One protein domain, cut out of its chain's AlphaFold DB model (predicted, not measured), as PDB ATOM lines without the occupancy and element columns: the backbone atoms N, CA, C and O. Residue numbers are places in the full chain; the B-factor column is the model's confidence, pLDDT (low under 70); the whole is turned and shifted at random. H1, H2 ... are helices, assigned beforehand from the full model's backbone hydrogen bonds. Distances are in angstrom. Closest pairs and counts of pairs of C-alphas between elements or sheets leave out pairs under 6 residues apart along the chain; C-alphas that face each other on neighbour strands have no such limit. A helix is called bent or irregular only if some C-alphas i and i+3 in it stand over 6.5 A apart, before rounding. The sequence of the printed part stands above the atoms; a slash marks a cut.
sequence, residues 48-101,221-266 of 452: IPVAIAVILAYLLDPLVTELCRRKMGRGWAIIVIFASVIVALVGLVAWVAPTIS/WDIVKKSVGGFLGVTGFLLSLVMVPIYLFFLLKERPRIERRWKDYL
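This is residues 48 to 101 and 221 to 266 of the 452 residues of an uncharacterized protein of Verrucomicrobia bacterium (UniProt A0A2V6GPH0). Two long helices, H3 and H2, run opposite ways and make an open, flat V: they come together where residues 74 to 78 of H2 touch residues 249 to 253 of H3, and the gap between them is open further along. H1 crosses H3 at residues 240 to 252 and reaches from there to residues 74 to 81 of H2, while residues 86 to 101 of H2 and residues 256 to 266 stick out free. The printed part has 100 residues, with three named helices in the order H1, H2, H3 and no named strand; the class is all helix. The whole is loose, with a radius of gyration of the C-alphas of 16.7 A, and spans 47 by 34 by 16 A.

H3, residues 221 to 264, is the longest helix; by its hydrogen bonds it was assigned as one helix, but it is bent, with C-alphas 231 and 234 9.6 A apart. Its arm H3a, residues 221 to 231, begins with C-alpha 221 at (-36.350, 52.222, 24.574) and is irregular, with C-alphas 228 and 231 6.51 A apart. Its arm H3b, residues 234 to 264, measures 38.4 A from first to last C-alpha and ends at (-25.909, 6.108, 19.919); it is irregular, with C-alphas 260 and 263 8.1 A apart, and has a kink of 75 degrees near residue 257. H2, residues 74 to 101, measures 40.3 A and is neither bent nor irregular, but only just: C-alphas 95 and 98 are 6.1 A apart. H1, residues 48 to 69, was likewise assigned as one helix by its hydrogen bonds but is bent, with C-alphas 59 and 62 6.9 A apart; its arm H1a, residues 48 to 59, measures 16.5 A and begins with C-alpha 48 at (-34.426, 29.920, 22.336), and its arm H1b, residues 62 to 69, measures 10.5 A.

H3b touches H1a, with the C-alphas of Ala 53 and Leu 248 closest at 4.6 A, at a steep tilt of 51 degrees, the same way. H3b touches H2, closest at the C-alphas of Gly 75 and Lys 253, 6.8 A, at a shallow tilt of 32 degrees, opposite ways. H1b touches H2, closest at the C-alphas of Val 64 and Ala 77, 5.5 A, at a steep tilt of 47 degrees, opposite ways. The helix packing is only just mostly crossed, with 1 of these 3 pairs at a shallow tilt. H3a and H3b are near each other, at a steep tilt of 53 degrees; H3a is apart from H2. Each O i to N i+4 pair is within hydrogen-bond range in H1a and H1b; in H2 23 of 24 are, in H3a 6 of 7 and in H3b 21 of 27.

The C-alphas of Ser 101 and Asp 264 are the two farthest apart, 54.2 A. Residues 102 to 220 are not printed, and C-alphas 101 and 221 are 16.6 A apart across this cut, over which H2 is linked to H3. The link from H1 to H2 is tight, with 4 residues. The mean pLDDT of the printed part is 85.7, and residues 222 to 232 are under 70.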
ATOM      1  N   ILE A  48     -35.307  28.818  21.914       83.56
ATOM      2  CA  ILE A  48     -34.426  29.920  22.336       83.56
ATOM      3  C   ILE A  48     -33.793  29.648  23.714       83.56
ATOM      4  O   ILE A  48     -32.562  29.653  23.793       83.56
ATOM      5  N   PRO A  49     -34.562  29.368  24.790       88.00
ATOM      6  CA  PRO A  49     -33.994  28.990  26.083       88.00
ATOM      7  C   PRO A  49     -33.020  27.816  26.001       88.00
ATOM      8  O   PRO A  49     -31.954  27.852  26.614       88.00
ATOM      9  N   VAL A  50     -33.365  26.787  25.220       90.44
ATOM     10  CA  VAL A  50     -32.500  25.618  25.020       90.44
ATOM     11  C   VAL A  50     -31.208  26.019  24.311       90.44
ATOM     12  O   VAL A  50     -30.132  25.642  24.760       90.44
ATOM     13  N   ALA A  51     -31.279  26.821  23.247       87.94
ATOM     14  CA  ALA A  51     -30.109  27.285  22.508       87.94
ATOM     15  C   ALA A  51     -29.174  28.124  23.393       87.94
ATOM     16  O   ALA A  51     -27.969  27.874  23.415       87.94
ATOM     17  N   ILE A  52     -29.722  29.058  24.179       89.00
ATOM     18  CA  ILE A  52     -28.952  29.841  25.159       89.00
ATOM     19  C   ILE A  52     -28.292  28.905  26.176       89.00
ATOM     20  O   ILE A  52     -27.098  29.032  26.441       89.00
ATOM     21  N   ALA A  53     -29.035  27.938  26.714       93.19
ATOM     22  CA  ALA A  53     -28.505  26.969  27.665       93.19
ATOM     23  C   ALA A  53     -27.399  26.091  27.061       93.19
ATOM     24  O   ALA A  53     -26.419  25.817  27.742       93.19
ATOM     25  N   VAL A  54     -27.504  25.690  25.792       90.56
ATOM     26  CA  VAL A  54     -26.457  24.947  25.075       90.56
ATOM     27  C   VAL A  54     -25.194  25.795  24.920       90.56
ATOM     28  O   VAL A  54     -24.104  25.328  25.250       90.56
ATOM     29  N   ILE A  55     -25.327  27.052  24.485       89.06
ATOM     30  CA  ILE A  55     -24.195  27.984  24.349       89.06
ATOM     31  C   ILE A  55     -23.518  28.199  25.708       89.06
ATOM     32  O   ILE A  55     -22.302  28.042  25.828       89.06
ATOM     33  N   LEU A  56     -24.303  28.500  26.746       91.56
ATOM     34  CA  LEU A  56     -23.798  28.672  28.106       91.56
ATOM     35  C   LEU A  56     -23.178  27.380  28.644       91.56
ATOM     36  O   LEU A  56     -22.142  27.444  29.293       91.56
ATOM     37  N   ALA A  57     -23.745  26.208  28.355       92.38
ATOM     38  CA  ALA A  57     -23.190  24.931  28.798       92.38
ATOM     39  C   ALA A  57     -21.803  24.707  28.194       92.38
ATOM     40  O   ALA A  57     -20.878  24.336  28.912       92.38
ATOM     41  N   TYR A  58     -21.628  24.990  26.902       87.44
ATOM     42  CA  TYR A  58     -20.317  24.913  26.263       87.44
ATOM     43  C   TYR A  58     -19.321  25.925  26.825       87.44
ATOM     44  O   TYR A  58     -18.133  25.619  26.937       87.44
ATOM     45  N   LEU A  59     -19.800  27.107  27.201       88.69
ATOM     46  CA  LEU A  59     -18.966  28.169  27.741       88.69
ATOM     47  C   LEU A  59     -18.520  27.900  29.185       88.69
ATOM     48  O   LEU A  59     -17.369  28.144  29.538       88.69
ATOM     49  N   LEU A  60     -19.428  27.377  30.009       91.75
ATOM     50  CA  LEU A  60     -19.208  27.115  31.430       91.75
ATOM     51  C   LEU A  60     -18.554  25.758  31.685       91.75
ATOM     52  O   LEU A  60     -17.925  25.583  32.724       91.75
ATOM     53  N   ASP A  61     -18.670  24.789  30.778       91.12
ATOM     54  CA  ASP A  61     -18.076  23.471  30.985       91.12
ATOM     55  C   ASP A  61     -16.562  23.472  31.297       91.12
ATOM     56  O   ASP A  61     -16.188  22.754  32.231       91.12
ATOM     57  N   PRO A  62     -15.678  24.242  30.628       88.94
ATOM     58  CA  PRO A  62     -14.269  24.282  31.025       88.94
ATOM     59  C   PRO A  62     -14.096  24.746  32.477       88.94
ATOM     60  O   PRO A  62     -13.249  24.208  33.189       88.94
ATOM     61  N   LEU A  63     -14.942  25.669  32.948       90.94
ATOM     62  CA  LEU A  63     -14.954  26.105  34.345       90.94
ATOM     63  C   LEU A  63     -15.434  24.973  35.267       90.94
ATOM     64  O   LEU A  63     -14.800  24.701  36.284       90.94
ATOM     65  N   VAL A  64     -16.508  24.259  34.899       92.12
ATOM     66  CA  VAL A  64     -17.023  23.110  35.675       92.12
ATOM     67  C   VAL A  64     -15.962  22.019  35.783       92.12
ATOM     68  O   VAL A  64     -15.751  21.461  36.860       92.12
ATOM     69  N   THR A  65     -15.288  21.712  34.678       90.62
ATOM     70  CA  THR A  65     -14.255  20.678  34.605       90.62
ATOM     71  C   THR A  65     -13.028  21.065  35.432       90.62
ATOM     72  O   THR A  65     -12.483  20.217  36.140       90.62
ATOM     73  N   GLU A  66     -12.649  22.346  35.440       91.50
ATOM     74  CA  GLU A  66     -11.573  22.861  36.290       91.50
ATOM     75  C   GLU A  66     -11.911  22.753  37.786       91.50
ATOM     76  O   GLU A  66     -11.079  22.312  38.581       91.50
ATOM     77  N   LEU A  67     -13.152  23.057  38.183       91.94
ATOM     78  CA  LEU A  67     -13.611  22.840  39.561       91.94
ATOM     79  C   LEU A  67     -13.655  21.348  39.927       91.94
ATOM     80  O   LEU A  67     -13.271  20.971  41.036       91.94
ATOM     81  N   CYS A  68     -14.062  20.476  39.000       91.75
ATOM     82  CA  CYS A  68     -14.040  19.027  39.219       91.75
ATOM     83  C   CYS A  68     -12.611  18.507  39.440       91.75
ATOM     84  O   CYS A  68     -12.391  17.642  40.289       91.75
ATOM     85  N   ARG A  69     -11.621  19.069  38.729       91.06
ATOM     86  CA  ARG A  69     -10.199  18.743  38.923       91.06
ATOM     87  C   ARG A  69      -9.715  19.076  40.339       91.06
ATOM     88  O   ARG A  69      -8.849  18.383  40.863       91.06
ATOM     89  N   ARG A  70     -10.333  20.058  41.005       90.88
ATOM     90  CA  ARG A  70     -10.097  20.414  42.419       90.88
ATOM     91  C   ARG A  70     -10.866  19.535  43.424       90.88
ATOM     92  O   ARG A  70     -11.100  19.959  44.550       90.88
ATOM     93  N   LYS A  71     -11.226  18.300  43.043       89.81
ATOM     94  CA  LYS A  71     -11.931  17.280  43.855       89.81
ATOM     95  C   LYS A  71     -13.406  17.570  44.178       89.81
ATOM     96  O   LYS A  71     -13.977  16.906  45.040       89.81
ATOM     97  N   MET A  72     -14.061  18.507  43.490       88.19
ATOM     98  CA  MET A  72     -15.501  18.741  43.672       88.19
ATOM     99  C   MET A  72     -16.330  17.760  42.831       88.19
ATOM    100  O   MET A  72     -16.038  17.532  41.657       88.19
ATOM    101  N   GLY A  73     -17.402  17.197  43.400       91.38
ATOM    102  CA  GLY A  73     -18.374  16.426  42.619       91.38
ATOM    103  C   GLY A  73     -19.043  17.310  41.558       91.38
ATOM    104  O   GLY A  73     -19.345  18.471  41.830       91.38
ATOM    105  N   ARG A  74     -19.310  16.776  40.355       87.81
ATOM    106  CA  ARG A  74     -19.815  17.569  39.210       87.81
ATOM    107  C   ARG A  74     -21.077  18.377  39.538       87.81
ATOM    108  O   ARG A  74     -21.193  19.511  39.097       87.81
ATOM    109  N   GLY A  75     -21.985  17.831  40.353       91.19
ATOM    110  CA  GLY A  75     -23.178  18.556  40.808       91.19
ATOM    111  C   GLY A  75     -22.843  19.811  41.621       91.19
ATOM    112  O   GLY A  75     -23.367  20.882  41.332       91.19
ATOM    113  N   TRP A  76     -21.913  19.702  42.573       93.31
ATOM    114  CA  TRP A  76     -21.441  20.838  43.369       93.31
ATOM    115  C   TRP A  76     -20.674  21.854  42.528       93.31
ATOM    116  O   TRP A  76     -20.888  23.049  42.693       93.31
ATOM    117  N   ALA A  77     -19.837  21.398  41.591       94.25
ATOM    118  CA  ALA A  77     -19.137  22.290  40.668       94.25
ATOM    119  C   ALA A  77     -20.122  23.146  39.850       94.25
ATOM    120  O   ALA A  77     -19.927  24.352  39.719       94.25
ATOM    121  N   ILE A  78     -21.214  22.542  39.362       94.00
ATOM    122  CA  ILE A  78     -22.274  23.266  38.646       94.00
ATOM    123  C   ILE A  78     -22.964  24.270  39.578       94.00
ATOM    124  O   ILE A  78     -23.066  25.438  39.218       94.00
ATOM    125  N   ILE A  79     -23.387  23.859  40.780       94.25
ATOM    126  CA  ILE A  79     -24.057  24.755  41.744       94.25
ATOM    127  C   ILE A  79     -23.172  25.957  42.095       94.25
ATOM    128  O   ILE A  79     -23.652  27.086  42.103       94.25
ATOM    129  N   VAL A  80     -21.878  25.734  42.338       94.69
ATOM    130  CA  VAL A  80     -20.926  26.807  42.658       94.69
ATOM    131  C   VAL A  80     -20.764  27.773  41.491       94.69
ATOM    132  O   VAL A  80     -20.758  28.983  41.705       94.69
ATOM    133  N   ILE A  81     -20.689  27.273  40.256       94.31
ATOM    134  CA  ILE A  81     -20.617  28.145  39.079       94.31
ATOM    135  C   ILE A  81     -21.904  28.949  38.920       94.31
ATOM    136  O   ILE A  81     -21.828  30.159  38.737       94.31
ATOM    137  N   PHE A  82     -23.073  28.327  39.071       93.38
ATOM    138  CA  PHE A  82     -24.351  29.040  39.043       93.38
ATOM    139  C   PHE A  82     -24.414  30.129  40.113       93.38
ATOM    140  O   PHE A  82     -24.745  31.269  39.799       93.38
ATOM    141  N   ALA A  83     -24.034  29.807  41.350       94.44
ATOM    142  CA  ALA A  83     -23.966  30.777  42.433       94.44
ATOM    143  C   ALA A  83     -23.002  31.925  42.095       94.44
ATOM    144  O   ALA A  83     -23.367  33.083  42.258       94.44
ATOM    145  N   SER A  84     -21.816  31.629  41.549       94.44
ATOM    146  CA  SER A  84     -20.847  32.657  41.150       94.44
ATOM    147  C   SER A  84     -21.362  33.569  40.034       94.44
ATOM    148  O   SER A  84     -21.171  34.778  40.111       94.44
ATOM    149  N   VAL A  85     -22.067  33.023  39.037       92.00
ATOM    150  CA  VAL A  85     -22.649  33.798  37.932       92.00
ATOM    151  C   VAL A  85     -23.799  34.665  38.434       92.00
ATOM    152  O   VAL A  85     -23.876  35.832  38.068       92.00
ATOM    153  N   ILE A  86     -24.658  34.132  39.307       92.38
ATOM    154  CA  ILE A  86     -25.743  34.900  39.932       92.38
ATOM    155  C   ILE A  86     -25.165  36.027  40.790       92.38
ATOM    156  O   ILE A  86     -25.601  37.164  40.655       92.38
ATOM    157  N   VAL A  87     -24.163  35.748  41.626       96.25
ATOM    158  CA  VAL A  87     -23.498  36.769  42.451       96.25
ATOM    159  C   VAL A  87     -22.826  37.827  41.576       96.25
ATOM    160  O   VAL A  87     -22.982  39.012  41.850       96.25
ATOM    161  N   ALA A  88     -22.139  37.432  40.502       92.56
ATOM    162  CA  ALA A  88     -21.532  38.368  39.560       92.56
ATOM    163  C   ALA A  88     -22.585  39.236  38.855       92.56
ATOM    164  O   ALA A  88     -22.398  40.443  38.746       92.56
ATOM    165  N   LEU A  89     -23.710  38.653  38.425       90.12
ATOM    166  CA  LEU A  89     -24.793  39.383  37.767       90.12
ATOM    167  C   LEU A  89     -25.507  40.335  38.735       90.12
ATOM    168  O   LEU A  89     -25.721  41.495  38.400       90.12
ATOM    169  N   VAL A  90     -25.849  39.872  39.940       93.62
ATOM    170  CA  VAL A  90     -26.472  40.701  40.983       93.62
ATOM    171  C   VAL A  90     -25.522  41.815  41.407       93.62
ATOM    172  O   VAL A  90     -25.950  42.959  41.498       93.62
ATOM    173  N   GLY A  91     -24.237  41.512  41.605       94.06
ATOM    174  CA  GLY A  91     -23.208  42.503  41.912       94.06
ATOM    175  C   GLY A  91     -23.044  43.528  40.794       94.06
ATOM    176  O   GLY A  91     -22.995  44.726  41.065       94.06
ATOM    177  N   LEU A  92     -23.051  43.082  39.534       91.19
ATOM    178  CA  LEU A  92     -23.016  43.967  38.377       91.19
ATOM    179  C   LEU A  92     -24.244  44.879  38.341       91.19
ATOM    180  O   LEU A  92     -24.083  46.082  38.211       91.19
ATOM    181  N   VAL A  93     -25.458  44.349  38.498       87.88
ATOM    182  CA  VAL A  93     -26.690  45.158  38.510       87.88
ATOM    183  C   VAL A  93     -26.704  46.126  39.692       87.88
ATOM    184  O   VAL A  93     -27.014  47.302  39.511       87.88
ATOM    185  N   ALA A  94     -26.323  45.664  40.884       92.50
ATOM    186  CA  ALA A  94     -26.232  46.485  42.088       92.50
ATOM    187  C   ALA A  94     -25.170  47.586  41.973       92.50
ATOM    188  O   ALA A  94     -25.300  48.609  42.632       92.50
ATOM    189  N   TRP A  95     -24.149  47.409  41.132       92.00
ATOM    190  CA  TRP A  95     -23.167  48.443  40.814       92.00
ATOM    191  C   TRP A  95     -23.637  49.364  39.676       92.00
ATOM    192  O   TRP A  95     -23.552  50.586  39.793       92.00
ATOM    193  N   VAL A  96     -24.196  48.810  38.599       85.31
ATOM    194  CA  VAL A  96     -24.667  49.546  37.417       85.31
ATOM    195  C   VAL A  96     -25.856  50.446  37.749       85.31
ATOM    196  O   VAL A  96     -25.848  51.611  37.369       85.31
ATOM    197  N   ALA A  97     -26.868  49.947  38.462       83.38
ATOM    198  CA  ALA A  97     -28.090  50.697  38.753       83.38
ATOM    199  C   ALA A  97     -27.837  52.029  39.493       83.38
ATOM    200  O   ALA A  97     -28.279  53.070  38.993       83.38
ATOM    201  N   PRO A  98     -27.101  52.066  40.625       84.75
ATOM    202  CA  PRO A  98     -26.782  53.329  41.285       84.75
ATOM    203  C   PRO A  98     -25.809  54.169  40.459       84.75
ATOM    204  O   PRO A  98     -25.947  55.387  40.440       84.75
ATOM    205  N   THR A  99     -24.875  53.549  39.730       82.25
ATOM    206  CA  THR A  99     -23.945  54.269  38.849       82.25
ATOM    207  C   THR A  99     -24.703  55.036  37.773       82.25
ATOM    208  O   THR A  99     -24.504  56.238  37.635       82.25
ATOM    209  N   ILE A 100     -25.635  54.388  37.070       79.31
ATOM    210  CA  ILE A 100     -26.493  55.043  36.080       79.31
ATOM    211  C   ILE A 100     -27.318  56.142  36.742       79.31
ATOM    212  O   ILE A 100     -27.383  57.240  36.202       79.31
ATOM    213  N   SER A 101     -27.925  55.881  37.903       76.12
ATOM    214  CA  SER A 101     -28.775  56.859  38.593       76.12
ATOM    215  C   SER A 101     -28.003  58.118  39.000       76.12
ATOM    216  O   SER A 101     -28.398  59.227  38.641       76.12
ATOM    217  N   TRP A 221     -35.698  53.081  23.595       71.44
ATOM    218  CA  TRP A 221     -36.350  52.222  24.574       71.44
ATOM    219  C   TRP A 221     -37.509  51.430  23.967       71.44
ATOM    220  O   TRP A 221     -37.660  50.250  24.267       71.44
ATOM    221  N   ASP A 222     -38.272  52.025  23.057       68.94
ATOM    222  CA  ASP A 222     -39.336  51.350  22.324       68.94
ATOM    223  C   ASP A 222     -38.795  50.328  21.326       68.94
ATOM    224  O   ASP A 222     -39.393  49.269  21.170       68.94
ATOM    225  N   ILE A 223     -37.658  50.583  20.674       66.31
ATOM    226  CA  ILE A 223     -36.986  49.590  19.820       66.31
ATOM    227  C   ILE A 223     -36.491  48.415  20.667       66.31
ATOM    228  O   ILE A 223     -36.700  47.261  20.290       66.31
ATOM    229  N   VAL A 224     -35.893  48.685  21.832       61.75
ATOM    230  CA  VAL A 224     -35.465  47.646  22.781       61.75
ATOM    231  C   VAL A 224     -36.675  46.862  23.290       61.75
ATOM    232  O   VAL A 224     -36.686  45.639  23.196       61.75
ATOM    233  N   LYS A 225     -37.741  47.535  23.733       67.44
ATOM    234  CA  LYS A 225     -38.999  46.906  24.161       67.44
ATOM    235  C   LYS A 225     -39.665  46.112  23.049       67.44
ATOM    236  O   LYS A 225     -40.192  45.047  23.329       67.44
ATOM    237  N   LYS A 226     -39.649  46.584  21.803       64.56
ATOM    238  CA  LYS A 226     -40.182  45.844  20.649       64.56
ATOM    239  C   LYS A 226     -39.293  44.662  20.275       64.56
ATOM    240  O   LYS A 226     -39.820  43.638  19.871       64.56
ATOM    241  N   SER A 227     -37.982  44.755  20.471       60.09
ATOM    242  CA  SER A 227     -37.052  43.640  20.234       60.09
ATOM    243  C   SER A 227     -37.153  42.565  21.322       60.09
ATOM    244  O   SER A 227     -37.105  41.376  21.023       60.09
ATOM    245  N   VAL A 228     -37.347  42.971  22.581       54.66
ATOM    246  CA  VAL A 228     -37.554  42.074  23.731       54.66
ATOM    247  C   VAL A 228     -38.990  41.527  23.758       54.66
ATOM    248  O   VAL A 228     -39.214  40.353  24.039       54.66
ATOM    249  N   GLY A 229     -39.975  42.363  23.431       52.81
ATOM    250  CA  GLY A 229     -41.403  42.049  23.477       52.81
ATOM    251  C   GLY A 229     -41.959  41.406  22.206       52.81
ATOM    252  O   GLY A 229     -42.931  40.665  22.294       52.81
ATOM    253  N   GLY A 230     -41.339  41.632  21.045       57.84
ATOM    254  CA  GLY A 230     -41.828  41.177  19.738       57.84
ATOM    255  C   GLY A 230     -41.579  39.702  19.424       57.84
ATOM    256  O   GLY A 230     -42.076  39.225  18.411       57.84
ATOM    257  N   PHE A 231     -40.837  38.980  20.271       54.81
ATOM    258  CA  PHE A 231     -40.461  37.590  20.006       54.81
ATOM    259  C   PHE A 231     -40.905  36.580  21.093       54.81
ATOM    260  O   PHE A 231     -41.240  35.442  20.777       54.81
ATOM    261  N   LEU A 232     -40.979  36.981  22.370       59.19
ATOM    262  CA  LEU A 232     -41.392  36.106  23.487       59.19
ATOM    263  C   LEU A 232     -42.448  36.745  24.410       59.19
ATOM    264  O   LEU A 232     -43.032  36.056  25.247       59.19
ATOM    265  N   GLY A 233     -42.719  38.048  24.283       72.69
ATOM    266  CA  GLY A 233     -43.501  38.790  25.275       72.69
ATOM    267  C   GLY A 233     -42.931  38.670  26.700       72.69
ATOM    268  O   GLY A 233     -41.883  38.069  26.943       72.69
ATOM    269  N   VAL A 234     -43.642  39.223  27.684       76.38
ATOM    270  CA  VAL A 234     -43.259  39.090  29.104       76.38
ATOM    271  C   VAL A 234     -43.319  37.624  29.549       76.38
ATOM    272  O   VAL A 234     -42.431  37.149  30.253       76.38
ATOM    273  N   THR A 235     -44.328  36.883  29.086       78.69
ATOM    274  CA  THR A 235     -44.534  35.471  29.433       78.69
ATOM    275  C   THR A 235     -43.381  34.586  28.974       78.69
ATOM    276  O   THR A 235     -42.863  33.795  29.758       78.69
ATOM    277  N   GLY A 236     -42.939  34.721  27.724       80.12
ATOM    278  CA  GLY A 236     -41.824  33.942  27.204       80.12
ATOM    279  C   GLY A 236     -40.489  34.351  27.826       80.12
ATOM    280  O   GLY A 236     -39.642  33.488  28.052       80.12
ATOM    281  N   PHE A 237     -40.304  35.627  28.180       81.12
ATOM    282  CA  PHE A 237     -39.140  36.052  28.960       81.12
ATOM    283  C   PHE A 237     -39.108  35.383  30.343       81.12
ATOM    284  O   PHE A 237     -38.089  34.802  30.711       81.12
ATOM    285  N   LEU A 238     -40.226  35.391  31.078       84.81
ATOM    286  CA  LEU A 238     -40.346  34.708  32.374       84.81
ATOM    287  C   LEU A 238     -40.102  33.202  32.244       84.81
ATOM    288  O   LEU A 238     -39.367  32.620  33.041       84.81
ATOM    289  N   LEU A 239     -40.661  32.580  31.203       86.12
ATOM    290  CA  LEU A 239     -40.415  31.174  30.906       86.12
ATOM    291  C   LEU A 239     -38.928  30.922  30.631       86.12
ATOM    292  O   LEU A 239     -38.360  29.983  31.180       86.12
ATOM    293  N   SER A 240     -38.279  31.779  29.841       86.94
ATOM    294  CA  SER A 240     -36.846  31.690  29.532       86.94
ATOM    295  C   SER A 240     -35.984  31.830  30.787       86.94
ATOM    296  O   SER A 240     -35.030  31.074  30.955       86.94
ATOM    297  N   LEU A 241     -36.342  32.746  31.690       88.62
ATOM    298  CA  LEU A 241     -35.633  32.983  32.947       88.62
ATOM    299  C   LEU A 241     -35.603  31.733  33.839       88.62
ATOM    300  O   LEU A 241     -34.607  31.490  34.513       88.62
ATOM    301  N   VAL A 242     -36.665  30.921  33.811       91.38
ATOM    302  CA  VAL A 242     -36.751  29.655  34.556       91.38
ATOM    303  C   VAL A 242     -36.146  28.487  33.766       91.38
ATOM    304  O   VAL A 242     -35.415  27.670  34.323       91.38
ATOM    305  N   MET A 243     -36.414  28.407  32.462       92.62
ATOM    306  CA  MET A 243     -35.985  27.299  31.603       92.62
ATOM    307  C   MET A 243     -34.477  27.279  31.354       92.62
ATOM    308  O   MET A 243     -33.881  26.205  31.383       92.62
ATOM    309  N   VAL A 244     -33.843  28.435  31.124       94.44
ATOM    310  CA  VAL A 244     -32.403  28.502  30.822       94.44
ATOM    311  C   VAL A 244     -31.566  27.881  31.951       94.44
ATOM    312  O   VAL A 244     -30.780  26.984  31.645       94.44
ATOM    313  N   PRO A 245     -31.734  28.254  33.239       94.00
ATOM    314  CA  PRO A 245     -31.017  27.615  34.344       94.00
ATOM    315  C   PRO A 245     -31.244  26.103  34.430       94.00
ATOM    316  O   PRO A 245     -30.294  25.356  34.667       94.00
ATOM    317  N   ILE A 246     -32.483  25.646  34.212       94.75
ATOM    318  CA  ILE A 246     -32.840  24.223  34.269       94.75
ATOM    319  C   ILE A 246     -32.119  23.457  33.159       94.75
ATOM    320  O   ILE A 246     -31.378  22.514  33.444       94.75
ATOM    321  N   TYR A 247     -32.275  23.877  31.901       95.00
ATOM    322  CA  TYR A 247     -31.611  23.228  30.773       95.00
ATOM    323  C   TYR A 247     -30.096  23.273  30.912       95.00
ATOM    324  O   TYR A 247     -29.437  22.262  30.696       95.00
ATOM    325  N   LEU A 248     -29.539  24.406  31.336       95.00
ATOM    326  CA  LEU A 248     -28.106  24.561  31.543       95.00
ATOM    327  C   LEU A 248     -27.582  23.584  32.604       95.00
ATOM    328  O   LEU A 248     -26.548  22.951  32.392       95.00
ATOM    329  N   PHE A 249     -28.303  23.406  33.717       94.75
ATOM    330  CA  PHE A 249     -27.937  22.447  34.760       94.75
ATOM    331  C   PHE A 249     -27.922  21.011  34.225       94.75
ATOM    332  O   PHE A 249     -26.937  20.294  34.418       94.75
ATOM    333  N   PHE A 250     -28.983  20.591  33.529       94.00
ATOM    334  CA  PHE A 250     -29.073  19.242  32.965       94.00
ATOM    335  C   PHE A 250     -28.033  19.003  31.869       94.00
ATOM    336  O   PHE A 250     -27.321  18.001  31.925       94.00
ATOM    337  N   LEU A 251     -27.857  19.949  30.942       93.38
ATOM    338  CA  LEU A 251     -26.853  19.869  29.879       93.38
ATOM    339  C   LEU A 251     -25.440  19.770  30.454       93.38
ATOM    340  O   LEU A 251     -24.683  18.887  30.057       93.38
ATOM    341  N   LEU A 252     -25.084  20.602  31.438       93.31
ATOM    342  CA  LEU A 252     -23.784  20.508  32.105       93.31
ATOM    343  C   LEU A 252     -23.627  19.186  32.857       93.31
ATOM    344  O   LEU A 252     -22.558  18.576  32.806       93.31
ATOM    345  N   LYS A 253     -24.665  18.706  33.543       93.25
ATOM    346  CA  LYS A 253     -24.620  17.431  34.269       93.25
ATOM    347  C   LYS A 253     -24.427  16.241  33.323       93.25
ATOM    348  O   LYS A 253     -23.641  15.347  33.634       93.25
ATOM    349  N   GLU A 254     -25.106  16.237  32.179       91.88
ATOM    350  CA  GLU A 254     -25.162  15.104  31.249       91.88
ATOM    351  C   GLU A 254     -24.119  15.151  30.135       91.88
ATOM    352  O   GLU A 254     -23.826  14.103  29.559       91.88
ATOM    353  N   ARG A 255     -23.477  16.300  29.885       88.56
ATOM    354  CA  ARG A 255     -22.464  16.475  28.830       88.56
ATOM    355  C   ARG A 255     -21.461  15.314  28.709       88.56
ATOM    356  O   ARG A 255     -21.325  14.811  27.598       88.56
ATOM    357  N   PRO A 256     -20.809  14.800  29.778       85.62
ATOM    358  CA  PRO A 256     -19.831  13.717  29.625       85.62
ATOM    359  C   PRO A 256     -20.456  12.402  29.142       85.62
ATOM    360  O   PRO A 256     -19.786  11.581  28.521       85.62
ATOM    361  N   ARG A 257     -21.741  12.175  29.451       87.38
ATOM    362  CA  ARG A 257     -22.499  11.024  28.944       87.38
ATOM    363  C   ARG A 257     -22.870  11.236  27.480       87.38
ATOM    364  O   ARG A 257     -22.692  10.312  26.693       87.38
ATOM    365  N   ILE A 258     -23.323  12.444  27.134       85.56
ATOM    366  CA  ILE A 258     -23.681  12.838  25.766       85.56
ATOM    367  C   ILE A 258     -22.469  12.702  24.838       85.56
ATOM    368  O   ILE A 258     -22.576  12.078  23.794       85.56
ATOM    369  N   GLU A 259     -21.300  13.194  25.247       82.56
ATOM    370  CA  GLU A 259     -20.066  13.146  24.454       82.56
ATOM    371  C   GLU A 259     -19.601  11.706  24.180       82.56
ATOM    372  O   GLU A 259     -19.237  11.371  23.055       82.56
ATOM    373  N   ARG A 260     -19.687  10.815  25.179       83.75
ATOM    374  CA  ARG A 260     -19.286   9.402  25.035       83.75
ATOM    375  C   ARG A 260     -20.259   8.569  24.203       83.75
ATOM    376  O   ARG A 260     -19.839   7.589  23.600       83.75
ATOM    377  N   ARG A 261     -21.546   8.923  24.209       84.38
ATOM    378  CA  ARG A 261     -22.630   8.164  23.558       84.38
ATOM    379  C   ARG A 261     -23.272   8.912  22.393       84.38
ATOM    380  O   ARG A 261     -24.338   8.522  21.935       84.38
ATOM    381  N   TRP A 262     -22.639   9.969  21.883       80.88
ATOM    382  CA  TRP A 262     -23.231  10.819  20.845       80.88
ATOM    383  C   TRP A 262     -23.685  10.018  19.614       80.88
ATOM    384  O   TRP A 262     -24.776  10.230  19.091       80.88
ATOM    385  N   LYS A 263     -22.883   9.024  19.205       79.56
ATOM    386  CA  LYS A 263     -23.193   8.129  18.079       79.56
ATOM    387  C   LYS A 263     -24.429   7.249  18.313       79.56
ATOM    388  O   LYS A 263     -25.053   6.820  17.342       79.56
ATOM    389  N   ASP A 264     -24.787   6.981  19.563       83.06
ATOM    390  CA  ASP A 264     -25.909   6.108  19.919       83.06
ATOM    391  C   ASP A 264     -27.250   6.843  19.824       83.06
ATOM    392  O   ASP A 264     -28.270   6.221  19.542       83.06
ATOM    393  N   TYR A 265     -27.246   8.171  19.983       82.56
ATOM    394  CA  TYR A 265     -28.446   9.002  19.837       82.56
ATOM    395  C   TYR A 265     -28.892   9.177  18.385       82.56
ATOM    396  O   TYR A 265     -30.029   9.574  18.143       82.56
ATOM    397  N   LEU A 266     -28.020   8.895  17.412       81.88
ATOM    398  CA  LEU A 266     -28.355   9.021  16.001       81.88
ATOM    399  C   LEU A 266     -29.168   7.783  15.565       81.88
ATOM    400  O   LEU A 266     -28.602   6.681  15.561       81.88
TER     401      LEU A 266